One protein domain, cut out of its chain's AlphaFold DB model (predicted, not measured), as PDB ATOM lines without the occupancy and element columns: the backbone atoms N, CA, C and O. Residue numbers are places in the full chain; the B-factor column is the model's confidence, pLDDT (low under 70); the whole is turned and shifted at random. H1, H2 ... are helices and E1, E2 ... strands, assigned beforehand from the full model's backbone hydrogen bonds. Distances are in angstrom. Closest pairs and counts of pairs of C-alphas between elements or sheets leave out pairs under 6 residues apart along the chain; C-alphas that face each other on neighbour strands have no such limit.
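What this domain is: This is residues 233 to 342 of the 420 residues of the protein "Spermatogenesis associated 20" of Petromyzon marinus (UniProt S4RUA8). One long helix, H4, runs along one side of the domain, and three short helices, H1, H2 and H3, sit in a row beside it and cross it, H3 near its first residues, H2 in its middle and H1 toward its last. At one end of the longest axis, residues 233 to 241 and the short strand E1 make a small loop, and between H2 and H3 the long unnamed stretch 280 to 309 swings out and folds back. The printed part has 110 residues with one named strand and four named helices, in the order E1, H1, H2, H3, H4. The class is mostly helix, though under half of the residues are in named elements. The whole is compact, with a radius of gyration of the C-alphas of 14.9 A, and its outline of 44 by 29 by 19 A is only just elongated.

Where its parts are: Begin at C-alpha 242, at (32.547, 17.825, 189.682), where E1 starts and runs to residue 244. Next find H1 at residues 252 to 258, 10.1 A long, from C-alpha 252 at (51.551, 8.391, 189.135). H2 follows at residues 272 to 279, 10.7 A long, and H3 at residues 310 to 316, 10.0 A long. H4 takes residues 321 to 340 and runs 28.2 A, to C-alpha 340 at (45.089, 22.054, 179.017).

How they stand to each other: Look first at E1: it pairs with no named strand, but its residues 242 to 243 pair antiparallel with residues 233 to 234. E1 is apart from H1, H2, H3 and H4. H1 and H2 form a helical hairpin: they touch at the C-alphas of Arg 256 and Ala 273, their closest, 5.2 A apart, at a steep tilt of 41 degrees, opposite ways. H2 touches H3, with the C-alphas of His 279 and Thr 313 closest at 5.9 A, at a steep tilt of 65 degrees. H1 and H3 are apart. Now walk along H4: residues 321 to 325 alone touch H3, closest at the C-alphas of Glu 321 and Ala 314, 5.6 A. Its residues 327 to 331 alone touch H2, closest at the C-alphas of Leu 328 and Phe 276, 6.5 A. Its residues 334 to 338 alone touch H1, closest at the C-alphas of Lys 334 and Ile 258, 6.8 A. H4 is about perpendicular to H3 at 77 degrees, to H2 at 73 degrees and to H1 at 88 degrees. In H1, H2, H3 and H4 every O i to N i+4 pair is within hydrogen-bond range.

The domain as a whole: The two C-alphas farthest apart, those of Gly 240 and Gly 318, are 45.7 A apart. The printed part has no cut. The links from H1 to H2, 13 residues, and from H2 to H3, 30 residues, are long, and the link from H3 to H4 is tight. The mean pLDDT of the printed part is 90.7; look for values under 70 at residues 236 to 240 and 267 to 268.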
ATOM      1  N   SER A 233      36.083  21.075 189.478       82.75
ATOM      2  CA  SER A 233      36.132  20.851 188.030       82.75
ATOM      3  C   SER A 233      35.597  19.470 187.678       82.75
ATOM      4  O   SER A 233      35.535  18.578 188.520       82.75
ATOM      5  N   LEU A 234      35.150  19.295 186.433       82.56
ATOM      6  CA  LEU A 234      34.663  17.993 185.977       82.56
ATOM      7  C   LEU A 234      35.816  16.988 185.973       82.56
ATOM      8  O   LEU A 234      36.851  17.230 185.345       82.56
ATOM      9  N   ALA A 235      35.616  15.851 186.636       75.94
ATOM     10  CA  ALA A 235      36.607  14.788 186.651       75.94
ATOM     11  C   ALA A 235      36.775  14.189 185.236       75.94
ATOM     12  O   ALA A 235      35.778  13.819 184.605       75.94
ATOM     13  N   PRO A 236      38.011  14.065 184.709       66.88
ATOM     14  CA  PRO A 236      38.239  13.471 183.396       66.88
ATOM     15  C   PRO A 236      37.631  12.064 183.292       66.88
ATOM     16  O   PRO A 236      37.903  11.195 184.115       66.88
ATOM     17  N   GLY A 237      36.794  11.835 182.278       64.50
ATOM     18  CA  GLY A 237      36.184  10.525 182.016       64.50
ATOM     19  C   GLY A 237      34.980  10.153 182.894       64.50
ATOM     20  O   GLY A 237      34.380   9.108 182.650       64.50
ATOM     21  N   VAL A 238      34.578  10.993 183.857       64.62
ATOM     22  CA  VAL A 238      33.359  10.795 184.662       64.62
ATOM     23  C   VAL A 238      32.321  11.845 184.266       64.62
ATOM     24  O   VAL A 238      32.516  13.044 184.439       64.62
ATOM     25  N   SER A 239      31.203  11.401 183.692       62.38
ATOM     26  CA  SER A 239      30.148  12.308 183.234       62.38
ATOM     27  C   SER A 239      29.382  12.912 184.413       62.38
ATOM     28  O   SER A 239      28.691  12.194 185.128       62.38
ATOM     29  N   GLY A 240      29.422  14.239 184.543       66.75
ATOM     30  CA  GLY A 240      28.494  15.015 185.375       66.75
ATOM     31  C   GLY A 240      28.889  15.213 186.840       66.75
ATOM     32  O   GLY A 240      28.222  15.984 187.524       66.75
ATOM     33  N   GLU A 241      29.970  14.592 187.314       75.62
ATOM     34  CA  GLU A 241      30.487  14.811 188.668       75.62
ATOM     35  C   GLU A 241      31.644  15.810 188.642       75.62
ATOM     36  O   GLU A 241      32.697  15.567 188.041       75.62
ATOM     37  N   LYS A 242      31.442  16.952 189.304       80.31
ATOM     38  CA  LYS A 242      32.547  17.825 189.682       80.31
ATOM     39  C   LYS A 242      33.236  17.249 190.917       80.31
ATOM     40  O   LYS A 242      32.564  16.679 191.772       80.31
ATOM     41  N   ARG A 243      34.556  17.390 190.976       81.81
ATOM     42  CA  ARG A 243      35.375  17.038 192.137       81.81
ATOM     43  C   ARG A 243      36.356  18.161 192.418       81.81
ATOM     44  O   ARG A 243      36.870  18.784 191.474       81.81
ATOM     45  N   GLU A 244      36.629  18.376 193.690       83.94
ATOM     46  CA  GLU A 244      37.609  19.338 194.146       83.94
ATOM     47  C   GLU A 244      38.994  18.919 193.632       83.94
ATOM     48  O   GLU A 244      39.406  17.760 193.716       83.94
ATOM     49  N   GLY A 245      39.717  19.850 193.009       86.81
ATOM     50  CA  GLY A 245      41.094  19.599 192.583       86.81
ATOM     51  C   GLY A 245      41.276  18.726 191.335       86.81
ATOM     52  O   GLY A 245      42.415  18.579 190.888       86.81
ATOM     53  N   ALA A 246      40.210  18.199 190.717       90.00
ATOM     54  CA  ALA A 246      40.293  17.295 189.553       90.00
ATOM     55  C   ALA A 246      41.134  17.838 188.379       90.00
ATOM     56  O   ALA A 246      41.805  17.079 187.677       90.00
ATOM     57  N   PHE A 247      41.140  19.153 188.170       92.50
ATOM     58  CA  PHE A 247      41.974  19.812 187.168       92.50
ATOM     59  C   PHE A 247      43.473  19.799 187.525       92.50
ATOM     60  O   PHE A 247      44.318  19.704 186.631       92.50
ATOM     61  N   TYR A 248      43.810  19.860 188.814       94.75
ATOM     62  CA  TYR A 248      45.149  20.162 189.327       94.75
ATOM     63  C   TYR A 248      45.968  18.929 189.737       94.75
ATOM     64  O   TYR A 248      47.198  18.975 189.674       94.75
ATOM     65  N   VAL A 249      45.315  17.839 190.147       95.50
ATOM     66  CA  VAL A 249      45.986  16.647 190.695       95.50
ATOM     67  C   VAL A 249      46.349  15.603 189.639       95.50
ATOM     68  O   VAL A 249      45.851  15.632 188.510       95.50
ATOM     69  N   TRP A 250      47.256  14.689 189.991       96.31
ATOM     70  CA  TRP A 250      47.797  13.697 189.057       96.31
ATOM     71  C   TRP A 250      47.926  12.314 189.682       96.31
ATOM     72  O   TRP A 250      48.412  12.157 190.803       96.31
ATOM     73  N   THR A 251      47.623  11.280 188.912       96.81
ATOM     74  CA  THR A 251      48.040   9.917 189.248       96.81
ATOM     75  C   THR A 251      49.496   9.686 188.835       96.81
ATOM     76  O   THR A 251      49.997  10.272 187.872       96.81
ATOM     77  N   ALA A 252      50.193   8.780 189.524       97.50
ATOM     78  CA  ALA A 252      51.551   8.391 189.135       97.50
ATOM     79  C   ALA A 252      51.609   7.801 187.713       97.50
ATOM     80  O   ALA A 252      52.565   8.037 186.976       97.50
ATOM     81  N   ALA A 253      50.566   7.070 187.304       97.19
ATOM     82  CA  ALA A 253      50.464   6.494 185.967       97.19
ATOM     83  C   ALA A 253      50.374   7.572 184.871       97.19
ATOM     84  O   ALA A 253      51.055   7.462 183.849       97.19
ATOM     85  N   GLU A 254      49.592   8.636 185.088       96.56
ATOM     86  CA  GLU A 254      49.529   9.779 184.165       96.56
ATOM     87  C   GLU A 254      50.888  10.473 184.042       96.56
ATOM     88  O   GLU A 254      51.344  10.718 182.925       96.56
ATOM     89  N   LEU A 255      51.566  10.734 185.168       97.94
ATOM     90  CA  LEU A 255      52.888  11.370 185.166       97.94
ATOM     91  C   LEU A 255      53.903  10.549 184.364       97.94
ATOM     92  O   LEU A 255      54.584  11.100 183.502       97.94
ATOM     93  N   ARG A 256      53.963   9.230 184.584       97.75
ATOM     94  CA  ARG A 256      54.851   8.330 183.828       97.75
ATOM     95  C   ARG A 256      54.515   8.274 182.343       97.75
ATOM     96  O   ARG A 256      55.420   8.128 181.530       97.75
ATOM     97  N   THR A 257      53.239   8.403 181.988       97.31
ATOM     98  CA  THR A 257      52.797   8.396 180.588       97.31
ATOM     99  C   THR A 257      53.191   9.688 179.872       97.31
ATOM    100  O   THR A 257      53.704   9.633 178.759       97.31
ATOM    101  N   ILE A 258      52.984  10.849 180.503       97.38
ATOM    102  CA  ILE A 258      53.265  12.166 179.903       97.38
ATOM    103  C   ILE A 258      54.773  12.462 179.869       97.38
ATOM    104  O   ILE A 258      55.272  13.085 178.928       97.38
ATOM    105  N   LEU A 259      55.505  12.020 180.893       97.44
ATOM    106  CA  LEU A 259      56.930  12.290 181.094       97.44
ATOM    107  C   LEU A 259      57.804  11.058 180.807       97.44
ATOM    108  O   LEU A 259      58.829  10.854 181.455       97.44
ATOM    109  N   CYS A 260      57.396  10.225 179.848       96.06
ATOM    110  CA  CYS A 260      58.092   8.983 179.502       96.06
ATOM    111  C   CYS A 260      59.440   9.194 178.794       96.06
ATOM    112  O   CYS A 260      60.238   8.260 178.712       96.06
ATOM    113  N   ASP A 261      59.700  10.402 178.287       94.56
ATOM    114  CA  ASP A 261      60.933  10.704 177.570       94.56
ATOM    115  C   ASP A 261      62.169  10.563 178.475       94.56
ATOM    116  O   ASP A 261      62.119  10.912 179.663       94.56
ATOM    117  N   PRO A 262      63.305  10.092 177.928       93.75
ATOM    118  CA  PRO A 262      64.567  10.076 178.651       93.75
ATOM    119  C   PRO A 262      65.051  11.502 178.929       93.75
ATOM    120  O   PRO A 262      64.804  12.425 178.149       93.75
ATOM    121  N   VAL A 263      65.796  11.680 180.019       90.56
ATOM    122  CA  VAL A 263      66.434  12.969 180.312       90.56
ATOM    123  C   VAL A 263      67.537  13.238 179.269       90.56
ATOM    124  O   VAL A 263      68.477  12.444 179.163       90.56
ATOM    125  N   PRO A 264      67.476  14.341 178.495       81.88
ATOM    126  CA  PRO A 264      68.472  14.625 177.464       81.88
ATOM    127  C   PRO A 264      69.896  14.673 178.029       81.88
ATOM    128  O   PRO A 264      70.169  15.395 178.983       81.88
ATOM    129  N   GLY A 265      70.815  13.915 177.427       79.50
ATOM    130  CA  GLY A 265      72.224  13.885 177.836       79.50
ATOM    131  C   GLY A 265      72.556  12.945 179.001       79.50
ATOM    132  O   GLY A 265      73.725  12.868 179.373       79.50
ATOM    133  N   TYR A 266      71.584  12.197 179.536       79.75
ATOM    134  CA  TYR A 266      71.797  11.215 180.604       79.75
ATOM    135  C   TYR A 266      71.386   9.815 180.115       79.75
ATOM    136  O   TYR A 266      70.242   9.584 179.736       79.75
ATOM    137  N   ALA A 267      72.351   8.892 180.049       55.53
ATOM    138  CA  ALA A 267      72.251   7.657 179.260       55.53
ATOM    139  C   ALA A 267      71.614   6.448 179.983       55.53
ATOM    140  O   ALA A 267      71.345   5.434 179.343       55.53
ATOM    141  N   ASP A 268      71.323   6.544 181.281       69.56
ATOM    142  CA  ASP A 268      70.991   5.377 182.116       69.56
ATOM    143  C   ASP A 268      69.485   5.091 182.243       69.56
ATOM    144  O   ASP A 268      68.990   4.730 183.309       69.56
ATOM    145  N   GLY A 269      68.714   5.280 181.166       78.94
ATOM    146  CA  GLY A 269      67.279   4.947 181.151       78.94
ATOM    147  C   GLY A 269      66.416   5.735 182.150       78.94
ATOM    148  O   GLY A 269      65.249   5.404 182.334       78.94
ATOM    149  N   THR A 270      66.975   6.771 182.785       90.50
ATOM    150  CA  THR A 270      66.245   7.680 183.674       90.50
ATOM    151  C   THR A 270      65.302   8.534 182.840       90.50
ATOM    152  O   THR A 270      65.726   9.223 181.907       90.50
ATOM    153  N   THR A 271      64.021   8.493 183.185       95.44
ATOM    154  CA  THR A 271      62.992   9.281 182.504       95.44
ATOM    155  C   THR A 271      62.789  10.630 183.184       95.44
ATOM    156  O   THR A 271      63.116  10.822 184.361       95.44
ATOM    157  N   LEU A 272      62.192  11.574 182.457       97.00
ATOM    158  CA  LEU A 272      61.698  12.827 183.025       97.00
ATOM    159  C   LEU A 272      60.729  12.571 184.193       97.00
ATOM    160  O   LEU A 272      60.763  13.302 185.187       97.00
ATOM    161  N   ALA A 273      59.910  11.516 184.106       97.56
ATOM    162  CA  ALA A 273      59.010  11.104 185.176       97.56
ATOM    163  C   ALA A 273      59.772  10.767 186.461       97.56
ATOM    164  O   ALA A 273      59.391  11.252 187.520       97.56
ATOM    165  N   ASP A 274      60.862   9.999 186.392       96.00
ATOM    166  CA  ASP A 274      61.604   9.578 187.588       96.00
ATOM    167  C   ASP A 274      62.181  10.776 188.354       96.00
ATOM    168  O   ASP A 274      62.051  10.863 189.580       96.00
ATOM    169  N   VAL A 275      62.757  11.737 187.624       96.81
ATOM    170  CA  VAL A 275      63.304  12.973 188.202       96.81
ATOM    171  C   VAL A 275      62.193  13.833 188.802       96.81
ATOM    172  O   VAL A 275      62.291  14.271 189.952       96.81
ATOM    173  N   PHE A 276      61.115  14.050 188.044       98.06
ATOM    174  CA  PHE A 276      59.994  14.892 188.455       98.06
ATOM    175  C   PHE A 276      59.259  14.320 189.671       98.06
ATOM    176  O   PHE A 276      59.042  15.020 190.660       98.06
ATOM    177  N   MET A 277      58.922  13.031 189.623       98.06
ATOM    178  CA  MET A 277      58.229  12.324 190.696       98.06
ATOM    179  C   MET A 277      59.051  12.308 191.984       98.06
ATOM    180  O   MET A 277      58.484  12.458 193.067       98.06
ATOM    181  N   HIS A 278      60.380  12.174 191.888       97.38
ATOM    182  CA  HIS A 278      61.248  12.309 193.052       97.38
ATOM    183  C   HIS A 278      61.203  13.733 193.606       97.38
ATOM    184  O   HIS A 278      60.887  13.892 194.780       97.38
ATOM    185  N   HIS A 279      61.448  14.754 192.779       98.12
ATOM    186  CA  HIS A 279      61.486  16.157 193.206       98.12
ATOM    187  C   HIS A 279      60.205  16.589 193.940       98.12
ATOM    188  O   HIS A 279      60.267  17.174 195.026       98.12
ATOM    189  N   TYR A 280      59.046  16.227 193.380       98.12
ATOM    190  CA  TYR A 280      57.726  16.549 193.927       98.12
ATOM    191  C   TYR A 280      57.180  15.503 194.919       98.12
ATOM    192  O   TYR A 280      56.043  15.605 195.381       98.12
ATOM    193  N   GLY A 281      57.972  14.472 195.232       95.62
ATOM    194  CA  GLY A 281      57.631  13.374 196.141       95.62
ATOM    195  C   GLY A 281      56.258  12.752 195.897       95.62
ATOM    196  O   GLY A 281      55.497  12.513 196.840       95.62
ATOM    197  N   THR A 282      55.941  12.507 194.632       97.25
ATOM    198  CA  THR A 282      54.723  11.804 194.229       97.25
ATOM    199  C   THR A 282      54.851  10.313 194.535       97.25
ATOM    200  O   THR A 282      55.947   9.754 194.465       97.25
ATOM    201  N   GLN A 283      53.736   9.658 194.829       96.25
ATOM    202  CA  GLN A 283      53.663   8.255 195.223       96.25
ATOM    203  C   GLN A 283      52.698   7.495 194.309       96.25
ATOM    204  O   GLN A 283      51.692   8.047 193.857       96.25
ATOM    205  N   ASP A 284      52.973   6.209 194.076       96.00
ATOM    206  CA  ASP A 284      52.125   5.364 193.223       96.00
ATOM    207  C   ASP A 284      50.698   5.215 193.783       96.00
ATOM    208  O   ASP A 284      49.742   5.129 193.019       96.00
ATOM    209  N   ALA A 285      50.545   5.254 195.112       94.44
ATOM    210  CA  ALA A 285      49.256   5.202 195.804       94.44
ATOM    211  C   ALA A 285      48.612   6.586 196.049       94.44
ATOM    212  O   ALA A 285      47.594   6.664 196.735       94.44
ATOM    213  N   GLY A 286      49.190   7.667 195.513       95.44
ATOM    214  CA  GLY A 286      48.832   9.042 195.870       95.44
ATOM    215  C   GLY A 286      49.516   9.519 197.153       95.44
ATOM    216  O   GLY A 286      49.971   8.715 197.964       95.44
ATOM    217  N   ASN A 287      49.620  10.837 197.332       94.88
ATOM    218  CA  ASN A 287      50.316  11.450 198.472       94.88
ATOM    219  C   ASN A 287      49.388  12.222 199.427       94.88
ATOM    220  O   ASN A 287      49.875  12.881 200.347       94.88
ATOM    221  N   VAL A 288      48.072  12.110 199.230       92.69
ATOM    222  CA  VAL A 288      47.034  12.688 200.089       92.69
ATOM    223  C   VAL A 288      46.535  11.633 201.070       92.69
ATOM    224  O   VAL A 288      46.083  10.557 200.673       92.69
ATOM    225  N   LEU A 289      46.611  11.918 202.370       87.50
ATOM    226  CA  LEU A 289      46.105  11.002 203.391       87.50
ATOM    227  C   LEU A 289      44.586  11.121 203.516       87.50
ATOM    228  O   LEU A 289      44.027  12.210 203.452       87.50
ATOM    229  N   ARG A 290      43.915  10.013 203.858       82.44
ATOM    230  CA  ARG A 290      42.461   9.990 204.111       82.44
ATOM    231  C   ARG A 290      41.998  10.991 205.180       82.44
ATOM    232  O   ARG A 290      40.861  11.434 205.156       82.44
ATOM    233  N   ALA A 291      42.862  11.339 206.133       81.25
ATOM    234  CA  ALA A 291      42.551  12.351 207.146       81.25
ATOM    235  C   ALA A 291      42.503  13.785 206.578       81.25
ATOM    236  O   ALA A 291      41.850  14.637 207.169       81.25
ATOM    237  N   GLN A 292      43.192  14.037 205.460       81.38
ATOM    238  CA  GLN A 292      43.250  15.331 204.766       81.38
ATOM    239  C   GLN A 292      42.197  15.440 203.651       81.38
ATOM    240  O   GLN A 292      41.903  16.538 203.193       81.38
ATOM    241  N   ASP A 293      41.620  14.307 203.244       82.38
ATOM    242  CA  ASP A 293      40.562  14.193 202.241       82.38
ATOM    243  C   ASP A 293      39.336  13.480 202.847       82.38
ATOM    244  O   ASP A 293      39.124  12.278 202.640       82.38
ATOM    245  N   PRO A 294      38.531  14.189 203.660       72.94
ATOM    246  CA  PRO A 294      37.378  13.599 204.336       72.94
ATOM    247  C   PRO A 294      36.278  13.142 203.366       72.94
ATOM    248  O   PRO A 294      35.462  12.295 203.738       72.94
ATOM    249  N   HIS A 295      36.258  13.681 202.143       76.25
ATOM    250  CA  HIS A 295      35.275  13.365 201.106       76.25
ATOM    251  C   HIS A 295      35.731  12.234 200.169       76.25
ATOM    252  O   HIS A 295      34.897  11.623 199.503       76.25
ATOM    253  N   GLY A 296      37.016  11.868 200.193       81.69
ATOM    254  CA  GLY A 296      37.572  10.770 199.402       81.69
ATOM    255  C   GLY A 296      37.756  11.112 197.922       81.69
ATOM    256  O   GLY A 296      37.824  10.198 197.095       81.69
ATOM    257  N   GLU A 297      37.803  12.399 197.576       85.31
ATOM    258  CA  GLU A 297      37.872  12.886 196.193       85.31
ATOM    259  C   GLU A 297      39.283  12.789 195.593       85.31
ATOM    260  O   GLU A 297      39.436  12.678 194.374       85.31
ATOM    261  N   LEU A 298      40.307  12.748 196.448       89.69
ATOM    262  CA  LEU A 298      41.732  12.763 196.108       89.69
ATOM    263  C   LEU A 298      42.422  11.412 196.364       89.69
ATOM    264  O   LEU A 298      43.650  11.307 196.326       89.69
ATOM    265  N   SER A 299      41.652  10.350 196.603       89.75
ATOM    266  CA  SER A 299      42.194   9.000 196.778       89.75
ATOM    267  C   SER A 299      42.983   8.546 195.540       89.75
ATOM    268  O   SER A 299      42.472   8.571 194.419       89.75
ATOM    269  N   GLY A 300      44.239   8.130 195.732       91.81
ATOM    270  CA  GLY A 300      45.139   7.738 194.637       91.81
ATOM    271  C   GLY A 300      45.759   8.909 193.863       91.81
ATOM    272  O   GLY A 300      46.527   8.683 192.926       91.81
ATOM    273  N   GLN A 301      45.446  10.150 194.242       95.19
ATOM    274  CA  GLN A 301      45.933  11.355 193.577       95.19
ATOM    275  C   GLN A 301      47.175  11.918 194.268       95.19
ATOM    276  O   GLN A 301      47.405  11.737 195.467       95.19
ATOM    277  N   ASN A 302      47.990  12.623 193.491       97.38
ATOM    278  CA  ASN A 302      49.148  13.354 193.970       97.38
ATOM    279  C   ASN A 302      48.929  14.854 193.817       97.38
ATOM    280  O   ASN A 302      48.666  15.343 192.714       97.38
ATOM    281  N   VAL A 303      49.129  15.575 194.917       97.44
ATOM    282  CA  VAL A 303      49.325  17.023 194.909       97.44
ATOM    283  C   VAL A 303      50.821  17.300 194.843       97.44
ATOM    284  O   VAL A 303      51.609  16.758 195.623       97.44
ATOM    285  N   LEU A 304      51.237  18.114 193.879       97.88
ATOM    286  CA  LEU A 304      52.647  18.417 193.668       97.88
ATOM    287  C   LEU A 304      53.140  19.347 194.776       97.88
ATOM    288  O   LEU A 304      52.622  20.440 194.940       97.88
ATOM    289  N   SER A 305      54.154  18.920 195.525       97.31
ATOM    290  CA  SER A 305      54.845  19.751 196.516       97.31
ATOM    291  C   SER A 305      56.331  19.436 196.451       97.31
ATOM    292  O   SER A 305      56.706  18.274 196.322       97.31
ATOM    293  N   VAL A 306      57.199  20.440 196.502       97.56
ATOM    294  CA  VAL A 306      58.649  20.222 196.462       97.56
ATOM    295  C   VAL A 306      59.059  19.490 197.738       97.56
ATOM    296  O   VAL A 306      59.083  20.068 198.824       97.56
ATOM    297  N   ARG A 307      59.368  18.196 197.615       95.44
ATOM    298  CA  ARG A 307      59.785  17.349 198.743       95.44
ATOM    299  C   ARG A 307      61.294  17.296 198.907       95.44
ATOM    300  O   ARG A 307      61.772  17.162 200.029       95.44
ATOM    301  N   TYR A 308      62.030  17.412 197.808       96.19
ATOM    302  CA  TYR A 308      63.488  17.394 197.815       96.19
ATOM    303  C   TYR A 308      64.024  18.633 197.109       96.19
ATOM    304  O   TYR A 308      63.528  19.030 196.057       96.19
ATOM    305  N   SER A 309      65.063  19.243 197.683       95.56
ATOM    306  CA  SER A 309      65.697  20.421 197.092       95.56
ATOM    307  C   SER A 309      66.292  20.108 195.716       95.56
ATOM    308  O   SER A 309      66.563  18.947 195.386       95.56
ATOM    309  N   ALA A 310      66.532  21.152 194.916       95.06
ATOM    310  CA  ALA A 310      67.207  21.016 193.627       95.06
ATOM    311  C   ALA A 310      68.567  20.313 193.782       95.06
ATOM    312  O   ALA A 310      68.832  19.345 193.079       95.06
ATOM    313  N   ALA A 311      69.364  20.706 194.781       96.00
ATOM    314  CA  ALA A 311      70.651  20.082 195.080       96.00
ATOM    315  C   ALA A 311      70.538  18.576 195.397       96.00
ATOM    316  O   ALA A 311      71.280  17.770 194.838       96.00
ATOM    317  N   LEU A 312      69.591  18.169 196.255       96.25
ATOM    318  CA  LEU A 312      69.399  16.753 196.608       96.25
ATOM    319  C   LEU A 312      68.887  15.928 195.424       96.25
ATOM    320  O   LEU A 312      69.338  14.804 195.207       96.25
ATOM    321  N   THR A 313      67.970  16.501 194.647       96.69
ATOM    322  CA  THR A 313      67.422  15.863 193.446       96.69
ATOM    323  C   THR A 313      68.526  15.676 192.403       96.69
ATOM    324  O   THR A 313      68.714  14.572 191.902       96.69
ATOM    325  N   ALA A 314      69.305  16.722 192.126       95.00
ATOM    326  CA  ALA A 314      70.400  16.687 191.163       95.00
ATOM    327  C   ALA A 314      71.455  15.645 191.565       95.00
ATOM    328  O   ALA A 314      71.814  14.790 190.756       95.00
ATOM    329  N   ALA A 315      71.862  15.631 192.840       95.00
ATOM    330  CA  ALA A 315      72.808  14.650 193.366       95.00
ATOM    331  C   ALA A 315      72.308  13.201 193.226       95.00
ATOM    332  O   ALA A 315      73.086  12.324 192.856       95.00
ATOM    333  N   ARG A 316      71.015  12.941 193.475       94.25
ATOM    334  CA  ARG A 316      70.426  11.597 193.352       94.25
ATOM    335  C   ARG A 316      70.520  11.038 191.934       94.25
ATOM    336  O   ARG A 316      70.752   9.843 191.780       94.25
ATOM    337  N   PHE A 317      70.314  11.883 190.928       93.69
ATOM    338  CA  PHE A 317      70.314  11.478 189.519       93.69
ATOM    339  C   PHE A 317      71.648  11.752 188.810       93.69
ATOM    340  O   PHE A 317      71.734  11.604 187.595       93.69
ATOM    341  N   GLY A 318      72.692  12.157 189.545       92.56
ATOM    342  CA  GLY A 318      74.003  12.470 188.968       92.56
ATOM    343  C   GLY A 318      73.985  13.660 188.001       92.56
ATOM    344  O   GLY A 318      74.825  13.735 187.108       92.56
ATOM    345  N   MET A 319      73.024  14.573 188.159       93.56
ATOM    346  CA  MET A 319      72.833  15.750 187.312       93.56
ATOM    347  C   MET A 319      73.455  16.999 187.945       93.56
ATOM    348  O   MET A 319      73.666  17.071 189.156       93.56
ATOM    349  N   THR A 320      73.694  18.029 187.135       94.50
ATOM    350  CA  THR A 320      73.929  19.387 187.651       94.50
ATOM    351  C   THR A 320      72.598  20.066 187.985       94.50
ATOM    352  O   THR A 320      71.564  19.741 187.400       94.50
ATOM    353  N   GLU A 321      72.600  21.052 188.890       94.81
ATOM    354  CA  GLU A 321      71.381  21.817 189.207       94.81
ATOM    355  C   GLU A 321      70.814  22.560 187.985       94.81
ATOM    356  O   GLU A 321      69.598  22.663 187.840       94.81
ATOM    357  N   ALA A 322      71.676  23.013 187.067       94.69
ATOM    358  CA  ALA A 322      71.252  23.640 185.816       94.69
ATOM    359  C   ALA A 322      70.515  22.648 184.898       94.69
ATOM    360  O   ALA A 322      69.415  22.941 184.436       94.69
ATOM    361  N   ALA A 323      71.069  21.445 184.703       94.12
ATOM    362  CA  ALA A 323      70.418  20.405 183.907       94.12
ATOM    363  C   ALA A 323      69.100  19.936 184.546       94.12
ATOM    364  O   ALA A 323      68.123  19.678 183.846       94.12
ATOM    365  N   LEU A 324      69.046  19.860 185.882       95.88
ATOM    366  CA  LEU A 324      67.803  19.581 186.598       95.88
ATOM    367  C   LEU A 324      66.759  20.679 186.354       95.88
ATOM    368  O   LEU A 324      65.594  20.366 186.114       95.88
ATOM    369  N   ALA A 325      67.150  21.953 186.414       95.31
ATOM    370  CA  ALA A 325      66.239  23.069 186.183       95.31
ATOM    371  C   ALA A 325      65.631  23.028 184.768       95.31
ATOM    372  O   ALA A 325      64.423  23.232 184.624       95.31
ATOM    373  N   GLU A 326      66.437  22.703 183.753       95.38
ATOM    374  CA  GLU A 326      65.982  22.495 182.372       95.38
ATOM    375  C   GLU A 326      65.031  21.297 182.254       95.38
ATOM    376  O   GLU A 326      63.948  21.423 181.676       95.38
ATOM    377  N   ALA A 327      65.376  20.157 182.863       96.00
ATOM    378  CA  ALA A 327      64.526  18.967 182.866       96.00
ATOM    379  C   ALA A 327      63.167  19.240 183.532       96.00
ATOM    380  O   ALA A 327      62.122  18.932 182.961       96.00
ATOM    381  N   LEU A 328      63.155  19.885 184.703       96.94
ATOM    382  CA  LEU A 328      61.917  20.250 185.396       96.94
ATOM    383  C   LEU A 328      61.091  21.275 184.606       96.94
ATOM    384  O   LEU A 328      59.863  21.209 184.638       96.94
ATOM    385  N   ALA A 329      61.729  22.210 183.894       96.12
ATOM    386  CA  ALA A 329      61.028  23.148 183.018       96.12
ATOM    387  C   ALA A 329      60.325  22.426 181.859       96.12
ATOM    388  O   ALA A 329      59.147  22.687 181.609       96.12
ATOM    389  N   LEU A 330      61.003  21.466 181.224       96.38
ATOM    390  CA  LEU A 330      60.410  20.618 180.190       96.38
ATOM    391  C   LEU A 330      59.243  19.782 180.738       96.38
ATOM    392  O   LEU A 330      58.197  19.692 180.095       96.38
ATOM    393  N   CYS A 331      59.380  19.222 181.946       97.69
ATOM    394  CA  CYS A 331      58.288  18.505 182.605       97.69
ATOM    395  C   CYS A 331      57.070  19.403 182.835       97.69
ATOM    396  O   CYS A 331      55.955  19.013 182.492       97.69
ATOM    397  N   ARG A 332      57.270  20.611 183.383       97.44
ATOM    398  CA  ARG A 332      56.179  21.573 183.605       97.44
ATOM    399  C   ARG A 332      55.476  21.936 182.303       97.44
ATOM    400  O   ARG A 332      54.252  21.966 182.287       97.44
ATOM    401  N   GLN A 333      56.219  22.140 181.213       96.50
ATOM    402  CA  GLN A 333      55.633  22.413 179.901       96.50
ATOM    403  C   GLN A 333      54.748  21.252 179.418       96.50
ATOM    404  O   GLN A 333      53.581  21.464 179.093       96.50
ATOM    405  N   LYS A 334      55.264  20.017 179.425       97.56
ATOM    406  CA  LYS A 334      54.505  18.826 179.005       97.56
ATOM    407  C   LYS A 334      53.257  18.594 179.857       97.56
ATOM    408  O   LYS A 334      52.197  18.256 179.337       97.56
ATOM    409  N   LEU A 335      53.368  18.785 181.172       97.69
ATOM    410  CA  LEU A 335      52.230  18.665 182.081       97.69
ATOM    411  C   LEU A 335      51.219  19.792 181.878       97.69
ATOM    412  O   LEU A 335      50.023  19.534 181.961       97.69
ATOM    413  N   LEU A 336      51.658  21.014 181.571       96.06
ATOM    414  CA  LEU A 336      50.759  22.116 181.236       96.06
ATOM    415  C   LEU A 336      49.957  21.805 179.965       96.06
ATOM    416  O   LEU A 336      48.739  21.984 179.964       96.06
ATOM    417  N   GLU A 337      50.607  21.272 178.928       95.44
ATOM    418  CA  GLU A 337      49.956  20.812 177.691       95.44
ATOM    419  C   GLU A 337      48.948  19.684 177.972       95.44
ATOM    420  O   GLU A 337      47.798  19.755 177.538       95.44
ATOM    421  N   GLY A 338      49.335  18.681 178.768       93.94
ATOM    422  CA  GLY A 338      48.435  17.601 179.183       93.94
ATOM    423  C   GLY A 338      47.243  18.101 180.008       93.94
ATOM    424  O   GLY A 338      46.113  17.644 179.824       93.94
ATOM    425  N   ARG A 339      47.465  19.084 180.887       94.25
ATOM    426  CA  ARG A 339      46.421  19.675 181.734       94.25
ATOM    427  C   ARG A 339      45.466  20.564 180.944       94.25
ATOM    428  O   ARG A 339      44.290  20.619 181.285       94.25
ATOM    429  N   ALA A 340      45.927  21.217 179.877       91.75
ATOM    430  CA  ALA A 340      45.089  22.054 179.017       91.75
ATOM    431  C   ALA A 340      43.947  21.274 178.335       91.75
ATOM    432  O   ALA A 340      42.936  21.869 177.972       91.75
ATOM    433  N   ALA A 341      44.079  19.949 178.200       89.44
ATOM    434  CA  ALA A 341      43.022  19.076 177.692       89.44
ATOM    435  C   ALA A 341      41.938  18.735 178.738       89.44
ATOM    436  O   ALA A 341      40.913  18.146 178.389       89.44
ATOM    437  N   ARG A 342      42.145  19.074 180.019       91.25
ATOM    438  CA  ARG A 342      41.182  18.812 181.099       91.25
ATOM    439  C   ARG A 342      40.113  19.910 181.157       91.25
ATOM    440  O   ARG A 342      40.420  21.073 180.882       91.25
TER     441      ARG A 342